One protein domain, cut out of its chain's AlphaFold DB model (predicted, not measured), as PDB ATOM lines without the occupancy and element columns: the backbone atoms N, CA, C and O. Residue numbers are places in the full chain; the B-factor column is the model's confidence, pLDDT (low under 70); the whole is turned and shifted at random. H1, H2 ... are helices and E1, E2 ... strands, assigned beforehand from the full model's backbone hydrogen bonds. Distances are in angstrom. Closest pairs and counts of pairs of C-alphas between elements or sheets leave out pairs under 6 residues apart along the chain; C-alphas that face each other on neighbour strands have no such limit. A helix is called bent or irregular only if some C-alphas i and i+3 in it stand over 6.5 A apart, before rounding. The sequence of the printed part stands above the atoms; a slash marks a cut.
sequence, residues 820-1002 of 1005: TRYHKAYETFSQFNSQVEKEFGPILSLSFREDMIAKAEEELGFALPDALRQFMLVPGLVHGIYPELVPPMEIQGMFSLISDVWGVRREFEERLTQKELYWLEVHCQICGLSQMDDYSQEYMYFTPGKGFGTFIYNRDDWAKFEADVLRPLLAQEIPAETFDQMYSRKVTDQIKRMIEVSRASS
ATOM      1  N   THR A 820     -37.074 -20.020  34.933       82.12
ATOM      2  CA  THR A 820     -37.929 -21.174  35.258       82.12
ATOM      3  C   THR A 820     -37.135 -22.321  35.902       82.12
ATOM      4  O   THR A 820     -37.623 -22.989  36.818       82.12
ATOM      5  N   ARG A 821     -35.906 -22.580  35.438       86.19
ATOM      6  CA  ARG A 821     -35.010 -23.588  36.025       86.19
ATOM      7  C   ARG A 821     -34.532 -23.185  37.422       86.19
ATOM      8  O   ARG A 821     -34.498 -24.046  38.301       86.19
ATOM      9  N   TYR A 822     -34.217 -21.908  37.633       84.00
ATOM     10  CA  TYR A 822     -33.868 -21.364  38.943       84.00
ATOM     11  C   TYR A 822     -35.000 -21.558  39.955       84.00
ATOM     12  O   TYR A 822     -34.757 -22.141  41.007       84.00
ATOM     13  N   HIS A 823     -36.239 -21.183  39.614       78.81
ATOM     14  CA  HIS A 823     -37.387 -21.351  40.516       78.81
ATOM     15  C   HIS A 823     -37.590 -22.799  40.951       78.81
ATOM     16  O   HIS A 823     -37.780 -23.061  42.134       78.81
ATOM     17  N   LYS A 824     -37.472 -23.759  40.029       80.88
ATOM     18  CA  LYS A 824     -37.586 -25.186  40.370       80.88
ATOM     19  C   LYS A 824     -36.490 -25.651  41.332       80.88
ATOM     20  O   LYS A 824     -36.760 -26.443  42.235       80.88
ATOM     21  N   ALA A 825     -35.257 -25.176  41.142       79.38
ATOM     22  CA  ALA A 825     -34.157 -25.465  42.057       79.38
ATOM     23  C   ALA A 825     -34.404 -24.817  43.429       79.38
ATOM     24  O   ALA A 825     -34.316 -25.498  44.448       79.38
ATOM     25  N   TYR A 826     -34.797 -23.543  43.449       79.56
ATOM     26  CA  TYR A 826     -35.141 -22.809  44.661       79.56
ATOM     27  C   TYR A 826     -36.247 -23.503  45.459       79.56
ATOM     28  O   TYR A 826     -36.037 -23.815  46.626       79.56
ATOM     29  N   GLU A 827     -37.387 -23.826  44.842       74.44
ATOM     30  CA  GLU A 827     -38.486 -24.554  45.495       74.44
ATOM     31  C   GLU A 827     -38.019 -25.893  46.069       74.44
ATOM     32  O   GLU A 827     -38.491 -26.324  47.119       74.44
ATOM     33  N   THR A 828     -37.074 -26.554  45.399       74.00
ATOM     34  CA  THR A 828     -36.509 -27.816  45.873       74.00
ATOM     35  C   THR A 828     -35.613 -27.610  47.093       74.00
ATOM     36  O   THR A 828     -35.716 -28.380  48.040       74.00
ATOM     37  N   PHE A 829     -34.731 -26.608  47.110       72.56
ATOM     38  CA  PHE A 829     -33.724 -26.464  48.171       72.56
ATOM     39  C   PHE A 829     -34.174 -25.594  49.360       72.56
ATOM     40  O   PHE A 829     -33.777 -25.883  50.492       72.56
ATOM     41  N   SER A 830     -35.038 -24.597  49.144       67.56
ATOM     42  CA  SER A 830     -35.603 -23.726  50.195       67.56
ATOM     43  C   SER A 830     -36.440 -24.499  51.215       67.56
ATOM     44  O   SER A 830     -36.310 -24.279  52.416       67.56
ATOM     45  N   GLN A 831     -37.188 -25.520  50.775       61.34
ATOM     46  CA  GLN A 831     -37.980 -26.395  51.655       61.34
ATOM     47  C   GLN A 831     -37.159 -27.063  52.776       61.34
ATOM     48  O   GLN A 831     -37.719 -27.484  53.795       61.34
ATOM     49  N   PHE A 832     -35.839 -27.190  52.601       52.72
ATOM     50  CA  PHE A 832     -34.949 -27.918  53.511       52.72
ATOM     51  C   PHE A 832     -33.934 -27.033  54.229       52.72
ATOM     52  O   PHE A 832     -33.257 -27.506  55.152       52.72
ATOM     53  N   ASN A 833     -33.823 -25.765  53.833       60.06
ATOM     54  CA  ASN A 833     -32.926 -24.824  54.466       60.06
ATOM     55  C   ASN A 833     -33.514 -23.413  54.454       60.06
ATOM     56  O   ASN A 833     -33.541 -22.766  53.412       60.06
ATOM     57  N   SER A 834     -33.901 -22.924  55.634       61.62
ATOM     58  CA  SER A 834     -34.295 -21.524  55.846       61.62
ATOM     59  C   SER A 834     -33.198 -20.556  55.407       61.62
ATOM     60  O   SER A 834     -33.507 -19.478  54.926       61.62
ATOM     61  N   GLN A 835     -31.921 -20.956  55.468       62.69
ATOM     62  CA  GLN A 835     -30.824 -20.153  54.927       62.69
ATOM     63  C   GLN A 835     -30.878 -20.053  53.395       62.69
ATOM     64  O   GLN A 835     -30.467 -19.044  52.841       62.69
ATOM     65  N   VAL A 836     -31.404 -21.065  52.693       68.88
ATOM     66  CA  VAL A 836     -31.624 -20.976  51.240       68.88
ATOM     67  C   VAL A 836     -32.796 -20.047  50.925       68.88
ATOM     68  O   VAL A 836     -32.702 -19.261  49.993       68.88
ATOM     69  N   GLU A 837     -33.869 -20.105  51.712       66.56
ATOM     70  CA  GLU A 837     -34.988 -19.155  51.622       66.56
ATOM     71  C   GLU A 837     -34.536 -17.715  51.918       66.56
ATOM     72  O   GLU A 837     -34.889 -16.799  51.187       66.56
ATOM     73  N   LYS A 838     -33.660 -17.529  52.911       67.00
ATOM     74  CA  LYS A 838     -33.091 -16.231  53.291       67.00
ATOM     75  C   LYS A 838     -32.078 -15.684  52.278       67.00
ATOM     76  O   LYS A 838     -32.067 -14.487  52.029       67.00
ATOM     77  N   GLU A 839     -31.206 -16.527  51.720       68.56
ATOM     78  CA  GLU A 839     -30.142 -16.088  50.795       68.56
ATOM     79  C   GLU A 839     -30.562 -16.060  49.318       68.56
ATOM     80  O   GLU A 839     -29.949 -15.341  48.531       68.56
ATOM     81  N   PHE A 840     -31.551 -16.862  48.918       72.00
ATOM     82  CA  PHE A 840     -31.937 -17.059  47.512       72.00
ATOM     83  C   PHE A 840     -33.447 -16.907  47.279       72.00
ATOM     84  O   PHE A 840     -33.960 -17.368  46.258       72.00
ATOM     85  N   GLY A 841     -34.162 -16.323  48.245       60.19
ATOM     86  CA  GLY A 841     -35.603 -16.107  48.199       60.19
ATOM     87  C   GLY A 841     -36.063 -15.319  46.969       60.19
ATOM     88  O   GLY A 841     -35.306 -14.509  46.433       60.19
ATOM     89  N   PRO A 842     -37.300 -15.545  46.495       52.34
ATOM     90  CA  PRO A 842     -37.880 -14.738  45.440       52.34
ATOM     91  C   PRO A 842     -38.080 -13.300  45.921       52.34
ATOM     92  O   PRO A 842     -38.753 -13.074  46.921       52.34
ATOM     93  N   ILE A 843     -37.567 -12.337  45.163       49.59
ATOM     94  CA  ILE A 843     -37.867 -10.913  45.339       49.59
ATOM     95  C   ILE A 843     -38.697 -10.455  44.127       49.59
ATOM     96  O   ILE A 843     -38.445 -10.865  42.983       49.59
ATOM     97  N   LEU A 844     -39.743  -9.660  44.377       42.81
ATOM     98  CA  LEU A 844     -40.624  -9.110  43.342       42.81
ATOM     99  C   LEU A 844     -39.822  -8.230  42.371       42.81
ATOM    100  O   LEU A 844     -38.915  -7.511  42.775       42.81
ATOM    101  N   SER A 845     -40.135  -8.308  41.074       46.53
ATOM    102  CA  SER A 845     -39.506  -7.450  40.065       46.53
ATOM    103  C   SER A 845     -40.395  -6.262  39.722       46.53
ATOM    104  O   SER A 845     -41.620  -6.383  39.653       46.53
ATOM    105  N   LEU A 846     -39.754  -5.144  39.391       50.91
ATOM    106  CA  LEU A 846     -40.381  -4.040  38.677       50.91
ATOM    107  C   LEU A 846     -40.600  -4.462  37.218       50.91
ATOM    108  O   LEU A 846     -39.665  -4.865  36.527       50.91
ATOM    109  N   SER A 847     -41.841  -4.400  36.735       60.91
ATOM    110  CA  SER A 847     -42.122  -4.447  35.299       60.91
ATOM    111  C   SER A 847     -42.011  -3.042  34.729       60.91
ATOM    112  O   SER A 847     -42.771  -2.157  35.134       60.91
ATOM    113  N   PHE A 848     -41.110  -2.822  33.775       74.69
ATOM    114  CA  PHE A 848     -40.967  -1.504  33.166       74.69
ATOM    115  C   PHE A 848     -42.008  -1.290  32.068       74.69
ATOM    116  O   PHE A 848     -42.330  -2.194  31.295       74.69
ATOM    117  N   ARG A 849     -42.546  -0.071  31.986       81.06
ATOM    118  CA  ARG A 849     -43.469   0.306  30.913       81.06
ATOM    119  C   ARG A 849     -42.708   0.550  29.604       81.06
ATOM    120  O   ARG A 849     -41.583   1.047  29.606       81.06
ATOM    121  N   GLU A 850     -43.363   0.266  28.478       83.25
ATOM    122  CA  GLU A 850     -42.824   0.511  27.127       83.25
ATOM    123  C   GLU A 850     -42.381   1.965  26.900       83.25
ATOM    124  O   GLU A 850     -41.385   2.203  26.224       83.25
ATOM    125  N   ASP A 851     -43.087   2.945  27.469       83.69
ATOM    126  CA  ASP A 851     -42.735   4.361  27.323       83.69
ATOM    127  C   ASP A 851     -41.431   4.721  28.047       83.69
ATOM    128  O   ASP A 851     -40.658   5.525  27.531       83.69
ATOM    129  N   MET A 852     -41.138   4.085  29.186       82.31
ATOM    130  CA  MET A 852     -39.875   4.292  29.904       82.31
ATOM    131  C   MET A 852     -38.687   3.705  29.147       82.31
ATOM    132  O   MET A 852     -37.653   4.354  29.028       82.31
ATOM    133  N   ILE A 853     -38.846   2.505  28.580       85.88
ATOM    134  CA  ILE A 853     -37.806   1.893  27.744       85.88
ATOM    135  C   ILE A 853     -37.580   2.733  26.482       85.88
ATOM    136  O   ILE A 853     -36.438   2.986  26.112       85.88
ATOM    137  N   ALA A 854     -38.653   3.210  25.844       86.25
ATOM    138  CA  ALA A 854     -38.546   4.068  24.667       86.25
ATOM    139  C   ALA A 854     -37.826   5.392  24.974       86.25
ATOM    140  O   ALA A 854     -37.003   5.834  24.174       86.25
ATOM    141  N   LYS A 855     -38.101   6.001  26.134       83.69
ATOM    142  CA  LYS A 855     -37.415   7.215  26.591       83.69
ATOM    143  C   LYS A 855     -35.928   6.960  26.862       83.69
ATOM    144  O   LYS A 855     -35.091   7.730  26.404       83.69
ATOM    145  N   ALA A 856     -35.590   5.853  27.521       82.88
ATOM    146  CA  ALA A 856     -34.200   5.466  27.751       82.88
ATOM    147  C   ALA A 856     -33.433   5.221  26.436       82.88
ATOM    148  O   ALA A 856     -32.308   5.682  26.276       82.88
ATOM    149  N   GLU A 857     -34.042   4.549  25.455       89.00
ATOM    150  CA  GLU A 857     -33.448   4.356  24.121       89.00
ATOM    151  C   GLU A 857     -33.239   5.679  23.365       89.00
ATOM    152  O   GLU A 857     -32.264   5.822  22.617       89.00
ATOM    153  N   GLU A 858     -34.137   6.653  23.553       85.44
ATOM    154  CA  GLU A 858     -33.992   8.008  23.015       85.44
ATOM    155  C   GLU A 858     -32.789   8.732  23.638       85.44
ATOM    156  O   GLU A 858     -31.986   9.314  22.906       85.44
ATOM    157  N   GLU A 859     -32.619   8.642  24.961       80.81
ATOM    158  CA  GLU A 859     -31.507   9.260  25.697       80.81
ATOM    159  C   GLU A 859     -30.153   8.595  25.397       80.81
ATOM    160  O   GLU A 859     -29.155   9.285  25.176       80.81
ATOM    161  N   LEU A 860     -30.122   7.262  25.292       81.31
ATOM    162  CA  LEU A 860     -28.937   6.480  24.919       81.31
ATOM    163  C   LEU A 860     -28.547   6.645  23.441       81.31
ATOM    164  O   LEU A 860     -27.408   6.374  23.049       81.31
ATOM    165  N   GLY A 861     -29.490   7.057  22.590       82.69
ATOM    166  CA  GLY A 861     -29.280   7.237  21.156       82.69
ATOM    167  C   GLY A 861     -29.185   5.933  20.351       82.69
ATOM    168  O   GLY A 861     -28.715   5.955  19.206       82.69
ATOM    169  N   PHE A 862     -29.614   4.795  20.908       85.88
ATOM    170  CA  PHE A 862     -29.700   3.505  20.212       85.88
ATOM    171  C   PHE A 862     -30.768   2.587  20.846       85.88
ATOM    172  O   PHE A 862     -31.118   2.734  22.010       85.88
ATOM    173  N   ALA A 863     -31.263   1.605  20.080       89.06
ATOM    174  CA  ALA A 863     -32.246   0.631  20.566       89.06
ATOM    175  C   ALA A 863     -31.593  -0.502  21.375       89.06
ATOM    176  O   ALA A 863     -30.577  -1.068  20.947       89.06
ATOM    177  N   LEU A 864     -32.194  -0.878  22.506       90.00
ATOM    178  CA  LEU A 864     -31.713  -1.979  23.335       90.00
ATOM    179  C   LEU A 864     -31.797  -3.316  22.574       90.00
ATOM    180  O   LEU A 864     -32.676  -3.502  21.728       90.00
ATOM    181  N   PRO A 865     -30.912  -4.289  22.863       88.94
ATOM    182  CA  PRO A 865     -31.001  -5.620  22.267       88.94
ATOM    183  C   PRO A 865     -32.355  -6.294  22.540       88.94
ATOM    184  O   PRO A 865     -32.803  -6.324  23.684       88.94
ATOM    185  N   ASP A 866     -32.962  -6.906  21.516       87.12
ATOM    186  CA  ASP A 866     -34.325  -7.469  21.585       87.12
ATOM    187  C   ASP A 866     -34.556  -8.399  22.787       87.12
ATOM    188  O   ASP A 866     -35.592  -8.311  23.443       87.12
ATOM    189  N   ALA A 867     -33.593  -9.274  23.099       85.38
ATOM    190  CA  ALA A 867     -33.693 -10.201  24.227       85.38
ATOM    191  C   ALA A 867     -33.712  -9.475  25.586       85.38
ATOM    192  O   ALA A 867     -34.485  -9.850  26.460       85.38
ATOM    193  N   LEU A 868     -32.919  -8.406  25.743       87.50
ATOM    194  CA  LEU A 868     -32.902  -7.575  26.951       87.50
ATOM    195  C   LEU A 868     -34.198  -6.763  27.069       87.50
ATOM    196  O   LEU A 868     -34.817  -6.750  28.128       87.50
ATOM    197  N   ARG A 869     -34.646  -6.151  25.964       88.12
ATOM    198  CA  ARG A 869     -35.907  -5.399  25.905       88.12
ATOM    199  C   ARG A 869     -37.094  -6.274  26.295       88.12
ATOM    200  O   ARG A 869     -37.904  -5.879  27.125       88.12
ATOM    201  N   GLN A 870     -37.198  -7.464  25.701       84.19
ATOM    202  CA  GLN A 870     -38.273  -8.404  26.017       84.19
ATOM    203  C   GLN A 870     -38.236  -8.807  27.484       84.19
ATOM    204  O   GLN A 870     -39.285  -8.847  28.110       84.19
ATOM    205  N   PHE A 871     -37.046  -9.059  28.025       82.00
ATOM    206  CA  PHE A 871     -36.871  -9.452  29.414       82.00
ATOM    207  C   PHE A 871     -37.273  -8.339  30.402       82.00
ATOM    208  O   PHE A 871     -37.937  -8.636  31.387       82.00
ATOM    209  N   MET A 872     -36.988  -7.064  30.098       83.19
ATOM    210  CA  MET A 872     -37.407  -5.896  30.902       83.19
ATOM    211  C   MET A 872     -38.925  -5.632  30.905       83.19
ATOM    212  O   MET A 872     -39.437  -4.978  31.811       83.19
ATOM    213  N   LEU A 873     -39.648  -6.119  29.891       79.12
ATOM    214  CA  LEU A 873     -41.096  -5.930  29.739       79.12
ATOM    215  C   LEU A 873     -41.933  -7.021  30.420       79.12
ATOM    216  O   LEU A 873     -43.161  -6.906  30.462       79.12
ATOM    217  N   VAL A 874     -41.315  -8.102  30.904       70.81
ATOM    218  CA  VAL A 874     -42.059  -9.200  31.533       70.81
ATOM    219  C   VAL A 874     -42.341  -8.872  33.001       70.81
ATOM    220  O   VAL A 874     -41.402  -8.630  33.755       70.81
ATOM    221  N   PRO A 875     -43.611  -8.892  33.445       53.53
ATOM    222  CA  PRO A 875     -43.932  -8.802  34.862       53.53
ATOM    223  C   PRO A 875     -43.575 -10.093  35.607       53.53
ATOM    224  O   PRO A 875     -43.996 -11.179  35.205       53.53
ATOM    225  N   GLY A 876     -42.869  -9.950  36.731       54.41
ATOM    226  CA  GLY A 876     -42.673 -11.002  37.727       54.41
ATOM    227  C   GLY A 876     -41.287 -11.663  37.747       54.41
ATOM    228  O   GLY A 876     -40.746 -12.047  36.715       54.41
ATOM    229  N   LEU A 877     -40.801 -11.835  38.988       53.28
ATOM    230  CA  LEU A 877     -39.731 -12.703  39.509       53.28
ATOM    231  C   LEU A 877     -38.432 -12.779  38.704       53.28
ATOM    232  O   LEU A 877     -38.213 -13.694  37.911       53.28
ATOM    233  N   VAL A 878     -37.516 -11.860  39.011       51.69
ATOM    234  CA  VAL A 878     -36.139 -11.925  38.500       51.69
ATOM    235  C   VAL A 878     -35.079 -11.579  39.558       51.69
ATOM    236  O   VAL A 878     -33.916 -11.947  39.387       51.69
ATOM    237  N   HIS A 879     -35.440 -10.954  40.683       51.03
ATOM    238  CA  HIS A 879     -34.453 -10.667  41.726       51.03
ATOM    239  C   HIS A 879     -34.110 -11.914  42.550       51.03
ATOM    240  O   HIS A 879     -34.985 -12.680  42.954       51.03
ATOM    241  N   GLY A 880     -32.801 -12.117  42.731       51.53
ATOM    242  CA  GLY A 880     -32.161 -13.327  43.262       51.53
ATOM    243  C   GLY A 880     -31.038 -13.870  42.360       51.53
ATOM    244  O   GLY A 880     -30.242 -14.715  42.781       51.53
ATOM    245  N   ILE A 881     -30.933 -13.378  41.117       58.81
ATOM    246  CA  ILE A 881     -29.857 -13.717  40.175       58.81
ATOM    247  C   ILE A 881     -28.993 -12.473  39.934       58.81
ATOM    248  O   ILE A 881     -29.465 -11.461  39.438       58.81
ATOM    249  N   TYR A 882     -27.707 -12.570  40.269       60.00
ATOM    250  CA  TYR A 882     -26.717 -11.514  40.044       60.00
ATOM    251  C   TYR A 882     -26.365 -11.394  38.543       60.00
ATOM    252  O   TYR A 882     -26.072 -12.434  37.929       60.00
ATOM    253  N   PRO A 883     -26.251 -10.180  37.957       61.00
ATOM    254  CA  PRO A 883     -26.536  -8.850  38.525       61.00
ATOM    255  C   PRO A 883     -28.005  -8.432  38.397       61.00
ATOM    256  O   PRO A 883     -28.690  -8.837  37.459       61.00
ATOM    257  N   GLU A 884     -28.450  -7.575  39.310       70.00
ATOM    258  CA  GLU A 884     -29.786  -6.989  39.306       70.00
ATOM    259  C   GLU A 884     -29.948  -6.019  38.143       70.00
ATOM    260  O   GLU A 884     -29.048  -5.225  37.878       70.00
ATOM    261  N   LEU A 885     -31.072  -6.088  37.428       74.88
ATOM    262  CA  LEU A 885     -31.348  -5.156  36.337       74.88
ATOM    263  C   LEU A 885     -31.667  -3.773  36.896       74.88
ATOM    264  O   LEU A 885     -32.611  -3.631  37.668       74.88
ATOM    265  N   VAL A 886     -30.924  -2.761  36.454       75.06
ATOM    266  CA  VAL A 886     -31.237  -1.366  36.789       75.06
ATOM    267  C   VAL A 886     -32.429  -0.874  35.960       75.06
ATOM    268  O   VAL A 886     -32.655  -1.383  34.849       75.06
ATOM    269  N   PRO A 887     -33.189   0.121  36.451       81.06
ATOM    270  CA  PRO A 887     -34.197   0.803  35.654       81.06
ATOM    271  C   PRO A 887     -33.644   1.252  34.293       81.06
ATOM    272  O   PRO A 887     -32.501   1.702  34.218       81.06
ATOM    273  N   PRO A 888     -34.435   1.196  33.200       82.94
ATOM    274  CA  PRO A 888     -33.963   1.584  31.870       82.94
ATOM    275  C   PRO A 888     -33.330   2.981  31.818       82.94
ATOM    276  O   PRO A 888     -32.381   3.189  31.072       82.94
ATOM    277  N   MET A 889     -33.834   3.912  32.631       81.69
ATOM    278  CA  MET A 889     -33.352   5.296  32.734       81.69
ATOM    279  C   MET A 889     -31.991   5.435  33.435       81.69
ATOM    280  O   MET A 889     -31.340   6.462  33.288       81.69
ATOM    281  N   GLU A 890     -31.562   4.420  34.186       83.25
ATOM    282  CA  GLU A 890     -30.264   4.379  34.874       83.25
ATOM    283  C   GLU A 890     -29.193   3.646  34.057       83.25
ATOM    284  O   GLU A 890     -28.033   3.558  34.466       83.25
ATOM    285  N   ILE A 891     -29.556   3.112  32.885       87.88
ATOM    286  CA  ILE A 891     -28.574   2.569  31.949       87.88
ATOM    287  C   ILE A 891     -27.706   3.726  31.473       87.88
ATOM    288  O   ILE A 891     -28.176   4.650  30.812       87.88
ATOM    289  N   GLN A 892     -26.419   3.641  31.775       87.06
ATOM    290  CA  GLN A 892     -25.451   4.660  31.404       87.06
ATOM    291  C   GLN A 892     -24.077   4.051  31.128       87.06
ATOM    292  O   GLN A 892     -23.855   2.838  31.263       87.06
ATOM    293  N   GLY A 893     -23.146   4.906  30.708       89.81
ATOM    294  CA  GLY A 893     -21.801   4.495  30.369       89.81
ATOM    295  C   GLY A 893     -21.039   3.935  31.565       89.81
ATOM    296  O   GLY A 893     -21.258   4.294  32.723       89.81
ATOM    297  N   MET A 894     -20.115   3.020  31.274       90.31
ATOM    298  CA  MET A 894     -19.383   2.271  32.294       90.31
ATOM    299  C   MET A 894     -18.600   3.176  33.253       90.31
ATOM    300  O   MET A 894     -18.427   2.825  34.416       90.31
ATOM    301  N   PHE A 895     -18.098   4.315  32.768       87.31
ATOM    302  CA  PHE A 895     -17.369   5.258  33.608       87.31
ATOM    303  C   PHE A 895     -18.315   6.033  34.527       87.31
ATOM    304  O   PHE A 895     -18.037   6.085  35.727       87.31
ATOM    305  N   SER A 896     -19.417   6.573  33.995       84.88
ATOM    306  CA  SER A 896     -20.415   7.301  34.789       84.88
ATOM    307  C   SER A 896     -20.976   6.436  35.907       84.88
ATOM    308  O   SER A 896     -20.830   6.798  37.065       84.88
ATOM    309  N   LEU A 897     -21.467   5.227  35.610       82.94
ATOM    310  CA  LEU A 897     -22.073   4.402  36.661       82.94
ATOM    311  C   LEU A 897     -21.068   3.957  37.729       82.94
ATOM    312  O   LEU A 897     -21.382   3.994  38.914       82.94
ATOM    313  N   ILE A 898     -19.843   3.565  37.355       84.81
ATOM    314  CA  ILE A 898     -18.834   3.212  38.368       84.81
ATOM    315  C   ILE A 898     -18.486   4.435  39.226       84.81
ATOM    316  O   ILE A 898     -18.257   4.284  40.426       84.81
ATOM    317  N   SER A 899     -18.452   5.630  38.635       83.31
ATOM    318  CA  SER A 899     -18.147   6.871  39.352       83.31
ATOM    319  C   SER A 899     -19.294   7.333  40.246       83.31
ATOM    320  O   SER A 899     -19.027   7.818  41.339       83.31
ATOM    321  N   ASP A 900     -20.544   7.151  39.833       79.69
ATOM    322  CA  ASP A 900     -21.712   7.481  40.653       79.69
ATOM    323  C   ASP A 900     -21.763   6.588  41.892       79.69
ATOM    324  O   ASP A 900     -21.982   7.058  43.005       79.69
ATOM    325  N   VAL A 901     -21.469   5.295  41.720       78.69
ATOM    326  CA  VAL A 901     -21.562   4.327  42.816       78.69
ATOM    327  C   VAL A 901     -20.348   4.369  43.751       78.69
ATOM    328  O   VAL A 901     -20.483   4.182  44.960       78.69
ATOM    329  N   TRP A 902     -19.143   4.604  43.225       78.19
ATOM    330  CA  TRP A 902     -17.898   4.540  44.008       78.19
ATOM    331  C   TRP A 902     -17.208   5.892  44.208       78.19
ATOM    332  O   TRP A 902     -16.096   5.937  44.749       78.19
ATOM    333  N   GLY A 903     -17.850   6.981  43.786       73.94
ATOM    334  CA  GLY A 903     -17.231   8.292  43.646       73.94
ATOM    335  C   GLY A 903     -16.267   8.344  42.458       73.94
ATOM    336  O   GLY A 903     -15.774   7.326  41.967       73.94
ATOM    337  N   VAL A 904     -15.946   9.558  42.004       72.81
ATOM    338  CA  VAL A 904     -14.998   9.759  40.901       72.81
ATOM    339  C   VAL A 904     -13.638   9.149  41.250       72.81
ATOM    340  O   VAL A 904     -12.972   9.526  42.219       72.81
ATOM    341  N   ARG A 905     -13.221   8.176  40.439       75.69
ATOM    342  CA  ARG A 905     -12.017   7.382  40.670       75.69
ATOM    343  C   ARG A 905     -10.826   7.974  39.938       75.69
ATOM    344  O   ARG A 905     -10.743   7.948  38.710       75.69
ATOM    345  N   ARG A 906      -9.850   8.416  40.727       74.69
ATOM    346  CA  ARG A 906      -8.604   9.022  40.250       74.69
ATOM    347  C   ARG A 906      -7.861   8.132  39.246       74.69
ATOM    348  O   ARG A 906      -7.189   8.631  38.356       74.69
ATOM    349  N   GLU A 907      -7.991   6.811  39.349       79.75
ATOM    350  CA  GLU A 907      -7.330   5.860  38.458       79.75
ATOM    351  C   GLU A 907      -7.910   5.835  37.035       79.75
ATOM    352  O   GLU A 907      -7.144   5.648  36.085       79.75
ATOM    353  N   PHE A 908      -9.220   6.060  36.865       81.19
ATOM    354  CA  PHE A 908      -9.834   6.214  35.540       81.19
ATOM    355  C   PHE A 908      -9.311   7.482  34.854       81.19
ATOM    356  O   PHE A 908      -8.940   7.432  33.684       81.19
ATOM    357  N   GLU A 909      -9.211   8.584  35.598       75.38
ATOM    358  CA  GLU A 909      -8.730   9.877  35.095       75.38
ATOM    359  C   GLU A 909      -7.215   9.881  34.818       75.38
ATOM    360  O   GLU A 909      -6.753  10.418  33.813       75.38
ATOM    361  N   GLU A 910      -6.413   9.259  35.688       76.25
ATOM    362  CA  GLU A 910      -4.948   9.295  35.594       76.25
ATOM    363  C   GLU A 910      -4.371   8.289  34.583       76.25
ATOM    364  O   GLU A 910      -3.263   8.497  34.078       76.25
ATOM    365  N   ARG A 911      -5.071   7.180  34.298       79.38
ATOM    366  CA  ARG A 911      -4.512   6.051  33.519       79.38
ATOM    367  C   ARG A 911      -5.178   5.800  32.171       79.38
ATOM    368  O   ARG A 911      -4.616   5.038  31.370       79.38
ATOM    369  N   LEU A 912      -6.335   6.404  31.915       82.38
ATOM    370  CA  LEU A 912      -7.038   6.308  30.640       82.38
ATOM    371  C   LEU A 912      -6.990   7.646  29.905       82.38
ATOM    372  O   LEU A 912      -7.051   8.723  30.485       82.38
ATOM    373  N   THR A 913      -6.869   7.583  28.586       85.38
ATOM    374  CA  THR A 913      -6.990   8.769  27.740       85.38
ATOM    375  C   THR A 913      -8.454   9.199  27.641       85.38
ATOM    376  O   THR A 913      -9.350   8.359  27.678       85.38
ATOM    377  N   GLN A 914      -8.726  10.484  27.386       75.81
ATOM    378  CA  GLN A 914     -10.108  10.938  27.157       75.81
ATOM    379  C   GLN A 914     -10.813  10.195  26.012       75.81
ATOM    380  O   GLN A 914     -12.024  10.011  26.040       75.81
ATOM    381  N   LYS A 915     -10.065   9.703  25.017       79.88
ATOM    382  CA  LYS A 915     -10.625   8.865  23.952       79.88
ATOM    383  C   LYS A 915     -11.078   7.495  24.470       79.88
ATOM    384  O   LYS A 915     -12.068   6.970  23.973       79.88
ATOM    385  N   GLU A 916     -10.343   6.910  25.410       87.38
ATOM    386  CA  GLU A 916     -10.699   5.646  26.059       87.38
ATOM    387  C   GLU A 916     -11.876   5.843  27.021       87.38
ATOM    388  O   GLU A 916     -12.818   5.063  26.953       87.38
ATOM    389  N   LEU A 917     -11.886   6.919  27.820       84.06
ATOM    390  CA  LEU A 917     -13.018   7.278  28.687       84.06
ATOM    391  C   LEU A 917     -14.297   7.517  27.880       84.06
ATOM    392  O   LEU A 917     -15.305   6.870  28.130       84.06
ATOM    393  N   TYR A 918     -14.233   8.346  26.835       84.19
ATOM    394  CA  TYR A 918     -15.357   8.553  25.918       84.19
ATOM    395  C   TYR A 918     -15.815   7.246  25.263       84.19
ATOM    396  O   TYR A 918     -17.003   7.027  25.036       84.19
ATOM    397  N   TRP A 919     -14.874   6.358  24.927       88.50
ATOM    398  CA  TRP A 919     -15.234   5.069  24.352       88.50
ATOM    399  C   TRP A 919     -16.010   4.211  25.353       88.50
ATOM    400  O   TRP A 919     -17.045   3.674  24.973       88.50
ATOM    401  N   LEU A 920     -15.546   4.122  26.603       88.75
ATOM    402  CA  LEU A 920     -16.235   3.401  27.676       88.75
ATOM    403  C   LEU A 920     -17.616   3.991  27.946       88.75
ATOM    404  O   LEU A 920     -18.570   3.239  28.087       88.75
ATOM    405  N   GLU A 921     -17.728   5.315  27.927       88.88
ATOM    406  CA  GLU A 921     -18.979   6.008  28.206       88.88
ATOM    407  C   GLU A 921     -20.033   5.791  27.115       88.88
ATOM    408  O   GLU A 921     -21.198   5.526  27.387       88.88
ATOM    409  N   VAL A 922     -19.620   5.839  25.849       83.19
ATOM    410  CA  VAL A 922     -20.555   5.749  24.719       83.19
ATOM    411  C   VAL A 922     -20.799   4.306  24.269       83.19
ATOM    412  O   VAL A 922     -21.883   3.977  23.794       83.19
ATOM    413  N   HIS A 923     -19.808   3.418  24.388       85.88
ATOM    414  CA  HIS A 923     -19.852   2.084  23.766       85.88
ATOM    415  C   HIS A 923     -19.931   0.930  24.771       85.88
ATOM    416  O   HIS A 923     -20.070  -0.219  24.347       85.88
ATOM    417  N   CYS A 924     -19.844   1.194  26.073       90.19
ATOM    418  CA  CYS A 924     -19.955   0.177  27.110       90.19
ATOM    419  C   CYS A 924     -21.020   0.615  28.116       90.19
ATOM    420  O   CYS A 924     -20.746   1.427  28.991       90.19
ATOM    421  N   GLN A 925     -22.236   0.098  27.961       91.31
ATOM    422  CA  GLN A 925     -23.367   0.458  28.813       91.31
ATOM    423  C   GLN A 925     -23.510  -0.572  29.924       91.31
ATOM    424  O   GLN A 925     -23.450  -1.774  29.645       91.31
ATOM    425  N   ILE A 926     -23.697  -0.118  31.159       90.56
ATOM    426  CA  ILE A 926     -24.024  -0.999  32.279       90.56
ATOM    427  C   ILE A 926     -25.543  -1.023  32.443       90.56
ATOM    428  O   ILE A 926     -26.185   0.018  32.499       90.56
ATOM    429  N   CYS A 927     -26.113  -2.224  32.496       85.31
ATOM    430  CA  CYS A 927     -27.554  -2.435  32.656       85.31
ATOM    431  C   CYS A 927     -27.899  -3.408  33.784       85.31
ATOM    432  O   CYS A 927     -29.048  -3.823  33.918       85.31
ATOM    433  N   GLY A 928     -26.914  -3.767  34.602       81.69
ATOM    434  CA  GLY A 928     -27.177  -4.410  35.872       81.69
ATOM    435  C   GLY A 928     -26.002  -4.306  36.825       81.69
ATOM    436  O   GLY A 928     -24.848  -4.250  36.393       81.69
ATOM    437  N   LEU A 929     -26.296  -4.284  38.115       82.94
ATOM    438  CA  LEU A 929     -25.311  -4.178  39.183       82.94
ATOM    439  C   LEU A 929     -25.705  -5.084  40.340       82.94
ATOM    440  O   LEU A 929     -26.857  -5.476  40.469       82.94
ATOM    441  N   SER A 930     -24.754  -5.475  41.173       81.19
ATOM    442  CA  SER A 930     -25.081  -6.135  42.426       81.19
ATOM    443  C   SER A 930     -23.940  -6.012  43.422       81.19
ATOM    444  O   SER A 930     -22.771  -6.242  43.087       81.19
ATOM    445  N   GLN A 931     -24.282  -5.622  44.647       78.62
ATOM    446  CA  GLN A 931     -23.322  -5.448  45.726       78.62
ATOM    447  C   GLN A 931     -22.840  -6.807  46.232       78.62
ATOM    448  O   GLN A 931     -23.629  -7.651  46.644       78.62
ATOM    449  N   MET A 932     -21.525  -7.022  46.178       76.69
ATOM    450  CA  MET A 932     -20.891  -8.234  46.706       76.69
ATOM    451  C   MET A 932     -20.423  -8.004  48.148       76.69
ATOM    452  O   MET A 932     -20.652  -8.845  49.012       76.69
ATOM    453  N   ASP A 933     -19.776  -6.862  48.400       79.19
ATOM    454  CA  ASP A 933     -19.327  -6.395  49.716       79.19
ATOM    455  C   ASP A 933     -19.115  -4.863  49.703       79.19
ATOM    456  O   ASP A 933     -19.343  -4.205  48.686       79.19
ATOM    457  N   ASP A 934     -18.660  -4.283  50.820       77.81
ATOM    458  CA  ASP A 934     -18.386  -2.839  50.971       77.81
ATOM    459  C   ASP A 934     -17.340  -2.280  49.985       77.81
ATOM    460  O   ASP A 934     -17.148  -1.064  49.899       77.81
ATOM    461  N   TYR A 935     -16.611  -3.147  49.281       81.38
ATOM    462  CA  TYR A 935     -15.490  -2.797  48.413       81.38
ATOM    463  C   TYR A 935     -15.662  -3.321  46.986       81.38
ATOM    464  O   TYR A 935     -14.873  -2.943  46.121       81.38
ATOM    465  N   SER A 936     -16.654  -4.175  46.721       85.12
ATOM    466  CA  SER A 936     -16.788  -4.906  45.463       85.12
ATOM    467  C   SER A 936     -18.229  -4.946  44.968       85.12
ATOM    468  O   SER A 936     -19.155  -5.287  45.704       85.12
ATOM    469  N   GLN A 937     -18.407  -4.690  43.675       87.88
ATOM    470  CA  GLN A 937     -19.679  -4.840  42.973       87.88
ATOM    471  C   GLN A 937     -19.492  -5.618  41.680       87.88
ATOM    472  O   GLN A 937     -18.483  -5.481  40.987       87.88
ATOM    473  N   GLU A 938     -20.477  -6.445  41.355       88.56
ATOM    474  CA  GLU A 938     -20.560  -7.090  40.055       88.56
ATOM    475  C   GLU A 938     -21.437  -6.277  39.115       88.56
ATOM    476  O   GLU A 938     -22.566  -5.939  39.449       88.56
ATOM    477  N   TYR A 939     -20.930  -6.013  37.918       89.88
ATOM    478  CA  TYR A 939     -21.623  -5.273  36.878       89.88
ATOM    479  C   TYR A 939     -21.902  -6.164  35.673       89.88
ATOM    480  O   TYR A 939     -21.056  -6.960  35.253       89.88
ATOM    481  N   MET A 940     -23.080  -5.986  35.083       89.44
ATOM    482  CA  MET A 940     -23.449  -6.495  33.769       89.44
ATOM    483  C   MET A 940     -23.378  -5.366  32.758       89.44
ATOM    484  O   MET A 940     -24.050  -4.348  32.903       89.44
ATOM    485  N   TYR A 941     -22.614  -5.576  31.695       90.81
ATOM    486  CA  TYR A 941     -22.469  -4.595  30.636       90.81
ATOM    487  C   TYR A 941     -22.785  -5.195  29.275       90.81
ATOM    488  O   TYR A 941     -22.721  -6.409  29.051       90.81
ATOM    489  N   PHE A 942     -23.073  -4.316  28.328       91.12
ATOM    490  CA  PHE A 942     -23.189  -4.677  26.931       91.12
ATOM    491  C   PHE A 942     -22.590  -3.602  26.035       91.12
ATOM    492  O   PHE A 942     -22.548  -2.413  26.358       91.12
ATOM    493  N   THR A 943     -22.131  -4.039  24.866       88.44
ATOM    494  CA  THR A 943     -21.715  -3.139  23.794       88.44
ATOM    495  C   THR A 943     -22.720  -3.236  22.654       88.44
ATOM    496  O   THR A 943     -22.893  -4.335  22.105       88.44
ATOM    497  N   PRO A 944     -23.350  -2.117  22.246       81.81
ATOM    498  CA  PRO A 944     -24.315  -2.106  21.153       81.81
ATOM    499  C   PRO A 944     -23.772  -2.811  19.900       81.81
ATOM    500  O   PRO A 944     -22.733  -2.446  19.347       81.81
ATOM    501  N   GLY A 945     -24.460  -3.873  19.472       77.25
ATOM    502  CA  GLY A 945     -24.115  -4.655  18.279       77.25
ATOM    503  C   GLY A 945     -22.921  -5.616  18.399       77.25
ATOM    504  O   GLY A 945     -22.537  -6.189  17.379       77.25
ATOM    505  N   LYS A 946     -22.328  -5.816  19.589       79.88
ATOM    506  CA  LYS A 946     -21.194  -6.746  19.782       79.88
ATOM    507  C   LYS A 946     -21.474  -7.911  20.739       79.88
ATOM    508  O   LYS A 946     -21.159  -9.037  20.366       79.88
ATOM    509  N   GLY A 947     -22.062  -7.672  21.913       86.06
ATOM    510  CA  GLY A 947     -22.369  -8.737  22.881       86.06
ATOM    511  C   GLY A 947     -22.475  -8.259  24.331       86.06
ATOM    512  O   GLY A 947     -22.355  -7.060  24.598       86.06
ATOM    513  N   PHE A 948     -22.713  -9.210  25.238       90.19
ATOM    514  CA  PHE A 948     -22.879  -9.008  26.683       90.19
ATOM    515  C   PHE A 948     -21.698  -9.568  27.483       90.19
ATOM    516  O   PHE A 948     -21.033 -10.511  27.051       90.19
ATOM    517  N   GLY A 949     -21.462  -9.017  28.672       88.19
ATOM    518  CA  GLY A 949     -20.476  -9.531  29.615       88.19
ATOM    519  C   GLY A 949     -20.761  -9.115  31.056       88.19
ATOM    520  O   GLY A 949     -21.627  -8.287  31.329       88.19
ATOM    521  N   THR A 950     -20.004  -9.694  31.985       88.25
ATOM    522  CA  THR A 950     -20.040  -9.327  33.405       88.25
ATOM    523  C   THR A 950     -18.631  -9.171  33.951       88.25
ATOM    524  O   THR A 950     -17.738  -9.919  33.546       88.25
ATOM    525  N   PHE A 951     -18.432  -8.260  34.896       89.06
ATOM    526  CA  PHE A 951     -17.171  -8.123  35.622       89.06
ATOM    527  C   PHE A 951     -17.403  -7.749  37.078       89.06
ATOM    528  O   PHE A 951     -18.412  -7.144  37.417       89.06
ATOM    529  N   ILE A 952     -16.430  -8.068  37.929       88.69
ATOM    530  CA  ILE A 952     -16.400  -7.597  39.312       88.69
ATOM    531  C   ILE A 952     -15.434  -6.423  39.375       88.69
ATOM    532  O   ILE A 952     -14.255  -6.561  39.044       88.69
ATOM    533  N   TYR A 953     -15.942  -5.275  39.798       89.44
ATOM    534  CA  TYR A 953     -15.131  -4.129  40.158       89.44
ATOM    535  C   TYR A 953     -14.888  -4.162  41.662       89.44
ATOM    536  O   TYR A 953     -15.839  -4.177  42.437       89.44
ATOM    537  N   ASN A 954     -13.621  -4.172  42.065       88.69
ATOM    538  CA  ASN A 954     -13.227  -3.973  43.453       88.69
ATOM    539  C   ASN A 954     -12.506  -2.628  43.557       88.69
ATOM    540  O   ASN A 954     -11.516  -2.390  42.860       88.69
ATOM    541  N   ARG A 955     -13.006  -1.763  44.437       83.38
ATOM    542  CA  ARG A 955     -12.555  -0.382  44.604       83.38
ATOM    543  C   ARG A 955     -11.108  -0.269  45.100       83.38
ATOM    544  O   ARG A 955     -10.506   0.785  44.926       83.38
ATOM    545  N   ASP A 956     -10.552  -1.326  45.689       86.38
ATOM    546  CA  ASP A 956      -9.181  -1.381  46.209       86.38
ATOM    547  C   ASP A 956      -8.224  -2.180  45.299       86.38
ATOM    548  O   ASP A 956      -7.007  -2.125  45.487       86.38
ATOM    549  N   ASP A 957      -8.732  -2.894  44.285       88.25
ATOM    550  CA  ASP A 957      -7.933  -3.720  43.362       88.25
ATOM    551  C   ASP A 957      -8.046  -3.250  41.902       88.25
ATOM    552  O   ASP A 957      -8.427  -3.978  40.977       88.25
ATOM    553  N   TRP A 958      -7.666  -1.989  41.687       87.12
ATOM    554  CA  TRP A 958      -7.635  -1.375  40.361       87.12
ATOM    555  C   TRP A 958      -6.779  -2.155  39.356       87.12
ATOM    556  O   TRP A 958      -7.147  -2.285  38.194       87.12
ATOM    557  N   ALA A 959      -5.615  -2.659  39.778       87.25
ATOM    558  CA  ALA A 959      -4.660  -3.295  38.871       87.25
ATOM    559  C   ALA A 959      -5.251  -4.540  38.198       87.25
ATOM    560  O   ALA A 959      -5.009  -4.777  37.012       87.25
ATOM    561  N   LYS A 960      -6.046  -5.307  38.948       88.31
ATOM    562  CA  LYS A 960      -6.765  -6.464  38.432       88.31
ATOM    563  C   LYS A 960      -7.894  -6.055  37.491       88.31
ATOM    564  O   LYS A 960      -7.962  -6.577  36.384       88.31
ATOM    565  N   PHE A 961      -8.723  -5.083  37.876       90.69
ATOM    566  CA  PHE A 961      -9.777  -4.556  37.000       90.69
ATOM    567  C   PHE A 961      -9.212  -3.997  35.684       90.69
ATOM    568  O   PHE A 961      -9.728  -4.270  34.598       90.69
ATOM    569  N   GLU A 962      -8.103  -3.262  35.762       89.69
ATOM    570  CA  GLU A 962      -7.434  -2.699  34.597       89.69
ATOM    571  C   GLU A 962      -6.959  -3.797  33.637       89.69
ATOM    572  O   GLU A 962      -7.219  -3.728  32.434       89.69
ATOM    573  N   ALA A 963      -6.280  -4.819  34.163       89.50
ATOM    574  CA  ALA A 963      -5.717  -5.903  33.369       89.50
ATOM    575  C   ALA A 963      -6.784  -6.842  32.786       89.50
ATOM    576  O   ALA A 963      -6.698  -7.201  31.610       89.50
ATOM    577  N   ASP A 964      -7.774  -7.218  33.593       85.94
ATOM    578  CA  ASP A 964      -8.721  -8.284  33.262       85.94
ATOM    579  C   ASP A 964      -9.965  -7.765  32.525       85.94
ATOM    580  O   ASP A 964     -10.624  -8.537  31.830       85.94
ATOM    581  N   VAL A 965     -10.287  -6.470  32.650       89.06
ATOM    582  CA  VAL A 965     -11.543  -5.894  32.135       89.06
ATOM    583  C   VAL A 965     -11.290  -4.691  31.230       89.06
ATOM    584  O   VAL A 965     -11.609  -4.742  30.041       89.06
ATOM    585  N   LEU A 966     -10.680  -3.617  31.745       89.75
ATOM    586  CA  LEU A 966     -10.540  -2.365  30.985       89.75
ATOM    587  C   LEU A 966      -9.691  -2.530  29.726       89.75
ATOM    588  O   LEU A 966     -10.108  -2.122  28.643       89.75
ATOM    589  N   ARG A 967      -8.485  -3.101  29.842       91.56
ATOM    590  CA  ARG A 967      -7.565  -3.218  28.701       91.56
ATOM    591  C   ARG A 967      -8.139  -4.114  27.588       91.56
ATOM    592  O   ARG A 967      -8.084  -3.673  26.437       91.56
ATOM    593  N   PRO A 968      -8.747  -5.282  27.876       90.00
ATOM    594  CA  PRO A 968      -9.474  -6.064  26.873       90.00
ATOM    595  C   PRO A 968     -10.639  -5.306  26.217       90.00
ATOM    596  O   PRO A 968     -10.762  -5.317  24.989       90.00
ATOM    597  N   LEU A 969     -11.459  -4.588  26.997       89.06
ATOM    598  CA  LEU A 969     -12.579  -3.798  26.465       89.06
ATOM    599  C   LEU A 969     -12.108  -2.697  25.512       89.06
ATOM    600  O   LEU A 969     -12.626  -2.575  24.402       89.06
ATOM    601  N   LEU A 970     -11.076  -1.950  25.902       89.06
ATOM    602  CA  LEU A 970     -10.478  -0.896  25.079       89.06
ATOM    603  C   LEU A 970      -9.782  -1.454  23.827       89.06
ATOM    604  O   LEU A 970      -9.789  -0.814  22.773       89.06
ATOM    605  N   ALA A 971      -9.242  -2.675  23.905       88.75
ATOM    606  CA  ALA A 971      -8.751  -3.434  22.754       88.75
ATOM    607  C   ALA A 971      -9.880  -4.014  21.876       88.75
ATOM    608  O   ALA A 971      -9.611  -4.565  20.808       88.75
ATOM    609  N   GLN A 972     -11.141  -3.830  22.280       83.81
ATOM    610  CA  GLN A 972     -12.351  -4.334  21.630       83.81
ATOM    611  C   GLN A 972     -12.456  -5.864  21.591       83.81
ATOM    612  O   GLN A 972     -13.159  -6.411  20.736       83.81
ATOM    613  N   GLU A 973     -11.812  -6.547  22.534       85.00
ATOM    614  CA  GLU A 973     -11.922  -7.991  22.759       85.00
ATOM    615  C   GLU A 973     -13.202  -8.310  23.554       85.00
ATOM    616  O   GLU A 973     -13.174  -8.860  24.650       85.00
ATOM    617  N   ILE A 974     -14.351  -7.904  23.006       75.88
ATOM    618  CA  ILE A 974     -15.657  -8.009  23.668       75.88
ATOM    619  C   ILE A 974     -16.199  -9.439  23.519       75.88
ATOM    620  O   ILE A 974     -16.154  -9.984  22.407       75.88
ATOM    621  N   PRO A 975     -16.742 -10.053  24.588       73.62
ATOM    622  CA  PRO A 975     -17.381 -11.358  24.492       73.62
ATOM    623  C   PRO A 975     -18.526 -11.332  23.471       73.62
ATOM    624  O   PRO A 975     -19.413 -10.486  23.536       73.62
ATOM    625  N   ALA A 976     -18.533 -12.282  22.533       77.88
ATOM    626  CA  ALA A 976     -19.603 -12.430  21.537       77.88
ATOM    627  C   ALA A 976     -20.831 -13.190  22.089       77.88
ATOM    628  O   ALA A 976     -21.552 -13.845  21.339       77.88
ATOM    629  N   GLU A 977     -21.017 -13.169  23.410       86.19
ATOM    630  CA  GLU A 977     -22.078 -13.884  24.113       86.19
ATOM    631  C   GLU A 977     -23.405 -13.120  23.982       86.19
ATOM    632  O   GLU A 977     -23.440 -11.888  24.074       86.19
ATOM    633  N   THR A 978     -24.503 -13.839  23.736       89.75
ATOM    634  CA  THR A 978     -25.847 -13.241  23.751       89.75
ATOM    635  C   THR A 978     -26.349 -13.082  25.185       89.75
ATOM    636  O   THR A 978     -25.886 -13.774  26.090       89.75
ATOM    637  N   PHE A 979     -27.339 -12.207  25.391       88.69
ATOM    638  CA  PHE A 979     -27.980 -12.034  26.698       88.69
ATOM    639  C   PHE A 979     -28.452 -13.375  27.288       88.69
ATOM    640  O   PHE A 979     -28.080 -13.713  28.406       88.69
ATOM    641  N   ASP A 980     -29.160 -14.189  26.497       88.62
ATOM    642  CA  ASP A 980     -29.656 -15.507  26.919       88.62
ATOM    643  C   ASP A 980     -28.544 -16.454  27.400       88.62
ATOM    644  O   ASP A 980     -28.673 -17.099  28.440       88.62
ATOM    645  N   GLN A 981     -27.426 -16.517  26.668       88.62
ATOM    646  CA  GLN A 981     -26.294 -17.389  26.998       88.62
ATOM    647  C   GLN A 981     -25.632 -16.977  28.313       88.62
ATOM    648  O   GLN A 981     -25.409 -17.814  29.193       88.62
ATOM    649  N   MET A 982     -25.367 -15.679  28.461       88.25
ATOM    650  CA  MET A 982     -24.768 -15.124  29.667       88.25
ATOM    651  C   MET A 982     -25.690 -15.325  30.876       88.25
ATOM    652  O   MET A 982     -25.233 -15.771  31.931       88.25
ATOM    653  N   TYR A 983     -26.983 -15.040  30.720       85.69
ATOM    654  CA  TYR A 983     -27.965 -15.141  31.795       85.69
ATOM    655  C   TYR A 983     -28.175 -16.599  32.247       85.69
ATOM    656  O   TYR A 983     -28.141 -16.901  33.441       85.69
ATOM    657  N   SER A 984     -28.269 -17.543  31.303       87.00
ATOM    658  CA  SER A 984     -28.333 -18.988  31.579       87.00
ATOM    659  C   SER A 984     -27.119 -19.501  32.371       87.00
ATOM    660  O   SER A 984     -27.258 -20.297  33.317       87.00
ATOM    661  N   ARG A 985     -25.911 -19.014  32.046       87.62
ATOM    662  CA  ARG A 985     -24.692 -19.312  32.813       87.62
ATOM    663  C   ARG A 985     -24.798 -18.791  34.246       87.62
ATOM    664  O   ARG A 985     -24.530 -19.552  35.174       87.62
ATOM    665  N   LYS A 986     -25.230 -17.540  34.434       84.06
ATOM    666  CA  LYS A 986     -25.384 -16.918  35.761       84.06
ATOM    667  C   LYS A 986     -26.360 -17.673  36.653       84.06
ATOM    668  O   LYS A 986     -26.012 -18.018  37.780       84.06
ATOM    669  N   VAL A 987     -27.521 -18.039  36.117       84.88
ATOM    670  CA  VAL A 987     -28.487 -18.910  36.802       84.88
ATOM    671  C   VAL A 987     -27.842 -20.218  37.258       84.88
ATOM    672  O   VAL A 987     -28.049 -20.674  38.380       84.88
ATOM    673  N   THR A 988     -27.031 -20.830  36.398       87.44
ATOM    674  CA  THR A 988     -26.369 -22.101  36.707       87.44
ATOM    675  C   THR A 988     -25.381 -21.975  37.866       87.44
ATOM    676  O   THR A 988     -25.307 -22.877  38.700       87.44
ATOM    677  N   ASP A 989     -24.635 -20.876  37.944       84.88
ATOM    678  CA  ASP A 989     -23.701 -20.639  39.045       84.88
ATOM    679  C   ASP A 989     -24.429 -20.344  40.363       84.88
ATOM    680  O   ASP A 989     -24.023 -20.857  41.407       84.88
ATOM    681  N   GLN A 990     -25.563 -19.639  40.316       81.75
ATOM    682  CA  GLN A 990     -26.405 -19.435  41.498       81.75
ATOM    683  C   GLN A 990     -27.012 -20.740  42.015       81.75
ATOM    684  O   GLN A 990     -26.971 -21.001  43.214       81.75
ATOM    685  N   ILE A 991     -27.488 -21.621  41.131       84.69
ATOM    686  CA  ILE A 991     -27.974 -22.952  41.530       84.69
ATOM    687  C   ILE A 991     -26.859 -23.762  42.212       84.69
ATOM    688  O   ILE A 991     -27.111 -24.428  43.213       84.69
ATOM    689  N   LYS A 992     -25.609 -23.692  41.729       84.69
ATOM    690  CA  LYS A 992     -24.477 -24.358  42.403       84.69
ATOM    691  C   LYS A 992     -24.228 -23.783  43.796       84.69
ATOM    692  O   LYS A 992     -24.066 -24.560  44.732       84.69
ATOM    693  N   ARG A 993     -24.231 -22.454  43.943       83.38
ATOM    694  CA  ARG A 993     -24.065 -21.787  45.244       83.38
ATOM    695  C   ARG A 993     -25.196 -22.159  46.205       83.38
ATOM    696  O   ARG A 993     -24.935 -22.486  47.354       83.38
ATOM    697  N   MET A 994     -26.431 -22.209  45.719       82.94
ATOM    698  CA  MET A 994     -27.601 -22.654  46.477       82.94
ATOM    699  C   MET A 994     -27.440 -24.098  46.980       82.94
ATOM    700  O   MET A 994     -27.684 -24.383  48.153       82.94
ATOM    701  N   ILE A 995     -26.947 -25.002  46.126       79.56
ATOM    702  CA  ILE A 995     -26.599 -26.380  46.510       79.56
ATOM    703  C   ILE A 995     -25.477 -26.387  47.562       79.56
ATOM    704  O   ILE A 995     -25.524 -27.165  48.515       79.56
ATOM    705  N   GLU A 996     -24.464 -25.529  47.427       77.75
ATOM    706  CA  GLU A 996     -23.374 -25.404  48.400       77.75
ATOM    707  C   GLU A 996     -23.850 -24.881  49.755       77.75
ATOM    708  O   GLU A 996     -23.506 -25.487  50.761       77.75
ATOM    709  N   VAL A 997     -24.682 -23.839  49.810       69.81
ATOM    710  CA  VAL A 997     -25.261 -23.293  51.055       69.81
ATOM    711  C   VAL A 997     -26.171 -24.318  51.731       69.81
ATOM    712  O   VAL A 997     -26.085 -24.540  52.945       69.81
ATOM    713  N   SER A 998     -26.971 -25.030  50.930       67.50
ATOM    714  CA  SER A 998     -27.756 -26.185  51.374       67.50
ATOM    715  C   SER A 998     -26.877 -27.261  52.039       67.50
ATOM    716  O   SER A 998     -27.262 -27.855  53.049       67.50
ATOM    717  N   ARG A 999     -25.643 -27.461  51.555       65.81
ATOM    718  CA  ARG A 999     -24.679 -28.439  52.095       65.81
ATOM    719  C   ARG A 999     -23.790 -27.905  53.231       65.81
ATOM    720  O   ARG A 999     -23.492 -28.660  54.150       65.81
ATOM    721  N   ALA A1000     -23.344 -26.649  53.200       54.97
ATOM    722  CA  ALA A1000     -22.382 -26.062  54.143       54.97
ATOM    723  C   ALA A1000     -22.983 -25.863  55.540       54.97
ATOM    724  O   ALA A1000     -22.322 -26.135  56.543       54.97
ATOM    725  N   SER A1001     -24.279 -25.548  55.600       48.84
ATOM    726  CA  SER A1001     -25.067 -25.566  56.842       48.84
ATOM    727  C   SER A1001     -25.143 -26.965  57.481       48.84
ATOM    728  O   SER A1001     -25.578 -27.107  58.617       48.84
ATOM    729  N   SER A1002     -24.717 -28.013  56.762       41.03
ATOM    730  CA  SER A1002     -24.600 -29.377  57.287       41.03
ATOM    731  C   SER A1002     -23.197 -29.718  57.806       41.03
ATOM    732  O   SER A1002     -23.044 -30.800  58.345       41.03
TER     733      SER A1002
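This is residues 820 to 1002 of the 1005 residues of an uncharacterized protein of Paenibacillus elgii (UniProt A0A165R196). A twisted sheet of three antiparallel strands, E1 to E3, forms one lobe with H5 and H8 packed on it and with H6 and H7 following H5 away from the second lobe. The long helix H9 starts beside E3 and runs away from the sheet into that second, smaller lobe, where it lies side by side with the helical hairpin H1 and H2; H3 and H4 form a looser side piece, in which H3 touches no helix. The printed part has 183 residues, with nine named helices and three named strands in the order H1 H2 H3 H4 H5 H6 H7 E1 E2 E3 H8 H9, and its class is mixed, helices and strands. The sheet's order is E1 E2 E3. The whole is compact, with a radius of gyration of the C-alphas of 17.4 A, and its C-alphas span 53 by 39 by 28 A.

H1, residues 820 to 830, and H2, residues 834 to 840, form a helical hairpin: they touch at Ser 830 and Glu 837, C-alphas 4.8 A apart, at a shallow tilt of 25 degrees, opposite ways. The hub is H9, residues 979 to 1000, which touches H1, H2 and H4. H1 and H9 run the same way at a shallow tilt of 9 degrees, closest at the C-alphas of Tyr 822 and Val 987, 6.3 A apart. H9 touches H2 with residues 994 to 998 alone, closest at the C-alphas of Val 836 and Met 994, 6.5 A. H3, residues 850 to 860, is close to but not clearly touching H4, residues 866 to 872: the C-alphas of Ile 853 and Arg 869 are 7.8 A apart. H4 and H9 only just touch, with 3 pairs of C-alphas within 8 A, the closest those of Ala 867 and Phe 979, 6.5 A. H5, residues 894 to 902, is on the sheet, over E2, residues 936 to 943, at a height over the sheet of 9.1 A, and runs along the strands, at 17 degrees to E2 on the local plane. H6, residues 906 to 911, is close to but not clearly touching H5, with the C-alphas of Phe 895 and Phe 908 7.8 A apart. H7, residues 914 to 923, touches H5 about perpendicular, at 86 degrees, closest at the C-alphas of Met 894 and Glu 921, 5.6 A. E1, residues 925 to 933, E2 and E3, residues 947 to 954, form a meander, each strand the antiparallel neighbour of the one before. Between E1 and E2, N 930 and O 938 are 2.8 A apart; between E2 and E3, N 939 and O 951 are 2.8 A apart, both within hydrogen-bond range. H8, residues 958 to 970, is over E3 at a height over the sheet of 8.4 A; H9 only grazes the sheet, with residues 979 to 986. Every O i to N i+4 pair is within hydrogen-bond range in H1 to H7 and H9; in H8 it is 6 of 9.

H1 begins at C-alpha 820, (-37.929, -21.174, 35.258), and is 15.3 A long, as is H3. E1, 22.4 A long, begins at C-alpha 925, (-23.367, 0.458, 28.813), and bends by 62 degrees at residue 928. E2 is 22.3 A, E3 23.0 A and H8 15.6 A long. H8 is irregular, but only just: C-alphas 964 and 967 are 6.9 A apart. H9, 31.3 A long, ends at C-alpha 1000, (-22.382, -26.062, 54.143).

The two C-alphas farthest apart, those of Phe 832 and Gln 914, are 53.1 A from each other. The printed part has no cut. The link from H4 to H5, residues 873 to 893, is long; in it, residues 884 to 885 and 892 to 893 pair antiparallel with E1. The mean pLDDT of the printed part is 79.2, and it is under 70 at residues 830 to 839, 841 to 847, 875 to 883 and 997 to 1002.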